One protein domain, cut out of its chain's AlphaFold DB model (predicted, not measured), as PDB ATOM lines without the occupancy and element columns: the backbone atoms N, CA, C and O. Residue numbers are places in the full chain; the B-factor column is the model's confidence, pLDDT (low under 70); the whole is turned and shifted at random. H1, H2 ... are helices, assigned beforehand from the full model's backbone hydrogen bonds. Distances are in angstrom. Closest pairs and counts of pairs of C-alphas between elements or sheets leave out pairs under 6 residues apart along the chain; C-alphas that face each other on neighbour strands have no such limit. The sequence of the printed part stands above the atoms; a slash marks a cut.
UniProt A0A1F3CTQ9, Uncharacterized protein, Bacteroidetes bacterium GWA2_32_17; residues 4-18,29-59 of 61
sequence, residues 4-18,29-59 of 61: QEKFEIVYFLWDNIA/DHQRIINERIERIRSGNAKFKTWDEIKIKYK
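What this domain is: This is residues 4 to 18 and 29 to 59 of the 61 residues of an uncharacterized protein of Bacteroidetes bacterium GWA2_32_17 (UniProt A0A1F3CTQ9). This is an open, loosely spaced set of three separate helices round an empty middle: H1 stands alone on one side, and on the other side H2 and H3 sit at the two ends of a drawn-out link, residues 43 to 50. No helix packs on another, and there is no core. The printed part has 46 residues, with three named helices in the order H1, H2, H3 and no named strand; the class is all helix, with 37 of the 46 residues in the helices. The whole is extended, with a radius of gyration of the C-alphas of 16.3 A, and the C-alphas span 43 by 29 by 17 A, only just elongated.

Where its parts are: H1 covers residues 4 to 18 and is the longest helix by residues; it begins with C-alpha 4 at (7.693, -20.575, -21.321), runs mainly toward lower z, and measures 20.9 A from first to last C-alpha. H2 covers residues 29 to 42, from C-alpha 29 at (-0.829, -12.089, -54.845), runs mainly toward higher x, and measures 20.1 A. H3 covers residues 51 to 58 and measures 10.7 A; it runs toward lower x and higher y and ends with C-alpha 58 at (8.797, 0.850, -35.772).

How they stand to each other: H1 and H2 are apart, with no C-alpha of the one within 8 A of the other. By the same measure H2 and H3 are apart, although they follow each other in the chain. H1 and H3 are apart too. Residues 4 to 18, which belong to H1, stand free, with no C-alpha 8 or more residues away along the chain within 10 A. Residues 47 to 59 also stand free, of which 51 to 58 belong to H3. In H1, H2 and H3 every O i to N i+4 pair is within hydrogen-bond range.

The domain as a whole: The two C-alphas farthest apart are those of Glu 5 and Ser 43, at 43.9 A, while the C-alphas of Gln 4 and Lys 59, the first and last printed, are 25.3 A apart. Residues 19 to 28 are not printed, and across this cut the C-alphas of Ala 18 and Asp 29 are 20.2 A apart; the link across the cut joins H1 to H2. The link from H2 to H3, with 8 residues between them, is short. The mean pLDDT of the printed part is 91.7, and Lys 59 is the one printed residue under 70.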
ATOM      1  N   GLN A   4       6.956 -19.476 -20.705       96.69
ATOM      2  CA  GLN A   4       7.693 -20.575 -21.321       96.69
ATOM      3  C   GLN A   4       6.744 -21.560 -22.014       96.69
ATOM      4  O   GLN A   4       6.891 -21.809 -23.205       96.69
ATOM      5  N   GLU A   5       5.692 -21.993 -21.317       96.38
ATOM      6  CA  GLU A   5       4.673 -22.896 -21.873       96.38
ATOM      7  C   GLU A   5       3.976 -22.289 -23.102       96.38
ATOM      8  O   GLU A   5       3.660 -22.987 -24.060       96.38
ATOM      9  N   LYS A   6       3.756 -20.965 -23.119       95.75
ATOM     10  CA  LYS A   6       3.197 -20.282 -24.300       95.75
ATOM     11  C   LYS A   6       4.137 -20.360 -25.500       95.75
ATOM     12  O   LYS A   6       3.666 -20.599 -26.607       95.75
ATOM     13  N   PHE A   7       5.436 -20.155 -25.292       96.88
ATOM     14  CA  PHE A   7       6.415 -20.265 -26.371       96.88
ATOM     15  C   PHE A   7       6.519 -21.693 -26.892       96.88
ATOM     16  O   PHE A   7       6.532 -21.879 -28.101       96.88
ATOM     17  N   GLU A   8       6.524 -22.691 -26.012       96.50
ATOM     18  CA  GLU A   8       6.566 -24.103 -26.404       96.50
ATOM     19  C   GLU A   8       5.372 -24.488 -27.283       96.50
ATOM     20  O   GLU A   8       5.560 -25.113 -28.324       96.50
ATOM     21  N   ILE A   9       4.164 -24.032 -26.935       96.69
ATOM     22  CA  ILE A   9       2.977 -24.246 -27.774       96.69
ATOM     23  C   ILE A   9       3.111 -23.532 -29.120       96.69
ATOM     24  O   ILE A   9       2.832 -24.133 -30.154       96.69
ATOM     25  N   VAL A  10       3.548 -22.268 -29.138       96.19
ATOM     26  CA  VAL A  10       3.736 -21.524 -30.396       96.19
ATOM     27  C   VAL A  10       4.757 -22.218 -31.295       96.19
ATOM     28  O   VAL A  10       4.499 -22.370 -32.486       96.19
ATOM     29  N   TYR A  11       5.879 -22.675 -30.734       94.31
ATOM     30  CA  TYR A  11       6.886 -23.422 -31.481       94.31
ATOM     31  C   TYR A  11       6.317 -24.723 -32.021       94.31
ATOM     32  O   TYR A  11       6.445 -24.968 -33.211       94.31
ATOM     33  N   PHE A  12       5.641 -25.516 -31.191       94.75
ATOM     34  CA  PHE A  12       5.036 -26.772 -31.624       94.75
ATOM     35  C   PHE A  12       4.048 -26.573 -32.783       94.75
ATOM     36  O   PHE A  12       4.122 -27.282 -33.785       94.75
ATOM     37  N   LEU A  13       3.159 -25.578 -32.671       92.81
ATOM     38  CA  LEU A  13       2.191 -25.251 -33.719       92.81
ATOM     39  C   LEU A  13       2.888 -24.811 -35.007       92.81
ATOM     40  O   LEU A  13       2.549 -25.289 -36.086       92.81
ATOM     41  N   TRP A  14       3.875 -23.922 -34.896       91.31
ATOM     42  CA  TRP A  14       4.638 -23.449 -36.045       91.31
ATOM     43  C   TRP A  14       5.365 -24.591 -36.757       91.31
ATOM     44  O   TRP A  14       5.297 -24.706 -37.977       91.31
ATOM     45  N   ASP A  15       6.025 -25.456 -35.992       88.94
ATOM     46  CA  ASP A  15       6.812 -26.574 -36.506       88.94
ATOM     47  C   ASP A  15       5.925 -27.631 -37.177       88.94
ATOM     48  O   ASP A  15       6.328 -28.260 -38.153       88.94
ATOM     49  N   ASN A  16       4.699 -27.811 -36.681       88.12
ATOM     50  CA  ASN A  16       3.696 -28.674 -37.294       88.12
ATOM     51  C   ASN A  16       3.182 -28.091 -38.624       88.12
ATOM     52  O   ASN A  16       3.267 -28.769 -39.645       88.12
ATOM     53  N   ILE A  17       2.771 -26.818 -38.645       84.50
ATOM     54  CA  ILE A  17       2.306 -26.126 -39.864       84.50
ATOM     55  C   ILE A  17       3.404 -26.099 -40.937       84.50
ATOM     56  O   ILE A  17       3.144 -26.315 -42.119       84.50
ATOM     57  N   ALA A  18       4.650 -25.845 -40.536       82.19
ATOM     58  CA  ALA A  18       5.768 -25.725 -41.463       82.19
ATOM     59  C   ALA A  18       6.163 -27.058 -42.125       82.19
ATOM     60  O   ALA A  18       6.781 -27.023 -43.188       82.19
ATOM     61  N   ASP A  29      -1.401 -13.346 -55.335       92.12
ATOM     62  CA  ASP A  29      -0.829 -12.089 -54.845       92.12
ATOM     63  C   ASP A  29       0.455 -12.286 -54.037       92.12
ATOM     64  O   ASP A  29       1.416 -11.529 -54.191       92.12
ATOM     65  N   HIS A  30       0.501 -13.326 -53.206       91.69
ATOM     66  CA  HIS A  30       1.689 -13.657 -52.429       91.69
ATOM     67  C   HIS A  30       2.811 -14.126 -53.357       91.69
ATOM     68  O   HIS A  30       3.943 -13.656 -53.229       91.69
ATOM     69  N   GLN A  31       2.492 -14.970 -54.343       92.50
ATOM     70  CA  GLN A  31       3.462 -15.432 -55.334       92.50
ATOM     71  C   GLN A  31       4.037 -14.267 -56.149       92.50
ATOM     72  O   GLN A  31       5.250 -14.191 -56.349       92.50
ATOM     73  N   ARG A  32       3.192 -13.319 -56.572       95.56
ATOM     74  CA  ARG A  32       3.623 -12.107 -57.279       95.56
ATOM     75  C   ARG A  32       4.614 -11.296 -56.442       95.56
ATOM     76  O   ARG A  32       5.693 -10.970 -56.931       95.56
ATOM     77  N   ILE A  33       4.292 -11.023 -55.175       95.25
ATOM     78  CA  ILE A  33       5.176 -10.271 -54.269       95.25
ATOM     79  C   ILE A  33       6.511 -11.001 -54.061       95.25
ATOM     80  O   ILE A  33       7.564 -10.357 -54.025       95.25
ATOM     81  N   ILE A  34       6.486 -12.328 -53.914       93.12
ATOM     82  CA  ILE A  34       7.697 -13.148 -53.780       93.12
ATOM     83  C   ILE A  34       8.562 -13.009 -55.036       93.12
ATOM     84  O   ILE A  34       9.742 -12.675 -54.923       93.12
ATOM     85  N   ASN A  35       7.971 -13.168 -56.221       94.62
ATOM     86  CA  ASN A  35       8.680 -13.041 -57.493       94.62
ATOM     87  C   ASN A  35       9.291 -11.638 -57.660       94.62
ATOM     88  O   ASN A  35      10.478 -11.518 -57.953       94.62
ATOM     89  N   GLU A  36       8.542 -10.569 -57.369       95.06
ATOM     90  CA  GLU A  36       9.049  -9.186 -57.397       95.06
ATOM     91  C   GLU A  36      10.229  -8.958 -56.435       95.06
ATOM     92  O   GLU A  36      11.101  -8.119 -56.675       95.06
ATOM     93  N   ARG A  37      10.250  -9.643 -55.286       94.19
ATOM     94  CA  ARG A  37      11.368  -9.563 -54.333       94.19
ATOM     95  C   ARG A  37      12.585 -10.327 -54.845       94.19
ATOM     96  O   ARG A  37      13.684  -9.786 -54.775       94.19
ATOM     97  N   ILE A  38      12.387 -11.526 -55.388       94.56
ATOM     98  CA  ILE A  38      13.457 -12.337 -55.985       94.56
ATOM     99  C   ILE A  38      14.123 -11.579 -57.138       94.56
ATOM    100  O   ILE A  38      15.348 -11.471 -57.167       94.56
ATOM    101  N   GLU A  39      13.343 -10.973 -58.031       96.38
ATOM    102  CA  GLU A  39      13.884 -10.204 -59.159       96.38
ATOM    103  C   GLU A  39      14.649  -8.952 -58.711       96.38
ATOM    104  O   GLU A  39      15.705  -8.627 -59.259       96.38
ATOM    105  N   ARG A  40      14.200  -8.273 -57.649       95.56
ATOM    106  CA  ARG A  40      14.971  -7.169 -57.051       95.56
ATOM    107  C   ARG A  40      16.311  -7.631 -56.491       95.56
ATOM    108  O   ARG A  40      17.291  -6.905 -56.621       95.56
ATOM    109  N   ILE A  41      16.363  -8.817 -55.886       93.88
ATOM    110  CA  ILE A  41      17.617  -9.396 -55.386       93.88
ATOM    111  C   ILE A  41      18.544  -9.720 -56.560       93.88
ATOM    112  O   ILE A  41      19.691  -9.283 -56.561       93.88
ATOM    113  N   ARG A  42      18.035 -10.412 -57.588       94.19
ATOM    114  CA  ARG A  42      18.811 -10.803 -58.777       94.19
ATOM    115  C   ARG A  42      19.364  -9.610 -59.552       94.19
ATOM    116  O   ARG A  42      20.505  -9.646 -59.987       94.19
ATOM    117  N   SER A  43      18.574  -8.549 -59.693       96.00
ATOM    118  CA  SER A  43      18.973  -7.325 -60.402       96.00
ATOM    119  C   SER A  43      19.878  -6.391 -59.588       96.00
ATOM    120  O   SER A  43      20.245  -5.329 -60.083       96.00
ATOM    121  N   GLY A  44      20.215  -6.734 -58.337       92.12
ATOM    122  CA  GLY A  44      21.024  -5.881 -57.458       92.12
ATOM    123  C   GLY A  44      20.292  -4.646 -56.913       92.12
ATOM    124  O   GLY A  44      20.898  -3.811 -56.251       92.12
ATOM    125  N   ASN A  45      18.981  -4.532 -57.145       92.31
ATOM    126  CA  ASN A  45      18.155  -3.401 -56.708       92.31
ATOM    127  C   ASN A  45      17.498  -3.618 -55.332       92.31
ATOM    128  O   ASN A  45      16.713  -2.787 -54.862       92.31
ATOM    129  N   ALA A  46      17.765  -4.752 -54.681       92.06
ATOM    130  CA  ALA A  46      17.250  -5.043 -53.353       92.06
ATOM    131  C   ALA A  46      17.904  -4.140 -52.300       92.06
ATOM    132  O   ALA A  46      19.121  -4.113 -52.135       92.06
ATOM    133  N   LYS A  47      17.069  -3.431 -51.533       88.19
ATOM    134  CA  LYS A  47      17.498  -2.713 -50.329       88.19
ATOM    135  C   LYS A  47      17.303  -3.618 -49.122       88.19
ATOM    136  O   LYS A  47      16.172  -3.815 -48.676       88.19
ATOM    137  N   PHE A  48      18.397  -4.159 -48.606       87.31
ATOM    138  CA  PHE A  48      18.393  -4.885 -47.344       87.31
ATOM    139  C   PHE A  48      18.369  -3.892 -46.190       87.31
ATOM    140  O   PHE A  48      18.951  -2.813 -46.286       87.31
ATOM    141  N   LYS A  49      17.659  -4.250 -45.123       89.88
ATOM    142  CA  LYS A  49      17.649  -3.481 -43.886       89.88
ATOM    143  C   LYS A  49      18.120  -4.351 -42.745       89.88
ATOM    144  O   LYS A  49      17.739  -5.521 -42.676       89.88
ATOM    145  N   THR A  50      18.917  -3.784 -41.857       91.00
ATOM    146  CA  THR A  50      19.312  -4.459 -40.628       91.00
ATOM    147  C   THR A  50      18.138  -4.504 -39.658       91.00
ATOM    148  O   THR A  50      17.175  -3.734 -39.748       91.00
ATOM    149  N   TRP A  51      18.210  -5.421 -38.697       85.62
ATOM    150  CA  TRP A  51      17.182  -5.520 -37.669       85.62
ATOM    151  C   TRP A  51      17.104  -4.252 -36.810       85.62
ATOM    152  O   TRP A  51      16.014  -3.842 -36.416       85.62
ATOM    153  N   ASP A  52      18.230  -3.575 -36.595       91.25
ATOM    154  CA  ASP A  52      18.267  -2.332 -35.827       91.25
ATOM    155  C   ASP A  52      17.605  -1.171 -36.582       91.25
ATOM    156  O   ASP A  52      16.815  -0.437 -35.990       91.25
ATOM    157  N   GLU A  53      17.794  -1.064 -37.903       90.75
ATOM    158  CA  GLU A  53      17.061  -0.093 -38.730       90.75
ATOM    159  C   GLU A  53      15.542  -0.304 -38.660       90.75
ATOM    160  O   GLU A  53      14.762   0.654 -38.661       90.75
ATOM    161  N   ILE A  54      15.102  -1.562 -38.589       91.19
ATOM    162  CA  ILE A  54      13.685  -1.911 -38.457       91.19
ATOM    163  C   ILE A  54      13.156  -1.566 -37.062       91.19
ATOM    164  O   ILE A  54      12.099  -0.937 -36.966       91.19
ATOM    165  N   LYS A  55      13.884  -1.901 -35.989       88.06
ATOM    166  CA  LYS A  55      13.499  -1.535 -34.614       88.06
ATOM    167  C   LYS A  55      13.341  -0.027 -34.448       88.06
ATOM    168  O   LYS A  55      12.345   0.416 -33.882       88.06
ATOM    169  N   ILE A  56      14.286   0.749 -34.989       90.75
ATOM    170  CA  ILE A  56      14.247   2.218 -34.968       90.75
ATOM    171  C   ILE A  56      13.005   2.723 -35.708       90.75
ATOM    172  O   ILE A  56      12.269   3.561 -35.186       90.75
ATOM    173  N   LYS A  57      12.734   2.188 -36.907       88.94
ATOM    174  CA  LYS A  57      11.592   2.607 -37.732       88.94
ATOM    175  C   LYS A  57      10.246   2.382 -37.038       88.94
ATOM    176  O   LYS A  57       9.357   3.219 -37.175       88.94
ATOM    177  N   TYR A  58      10.083   1.256 -36.348       85.75
ATOM    178  CA  TYR A  58       8.797   0.850 -35.772       85.75
ATOM    179  C   TYR A  58       8.661   1.124 -34.271       85.75
ATOM    180  O   TYR A  58       7.656   0.726 -33.696       85.75
ATOM    181  N   LYS A  59       9.618   1.839 -33.656       67.12
ATOM    182  CA  LYS A  59       9.605   2.219 -32.232       67.12
ATOM    183  C   LYS A  59       9.128   1.079 -31.328       67.12
ATOM    184  O   LYS A  59       8.156   1.220 -30.588       67.12
TER     185      LYS A  59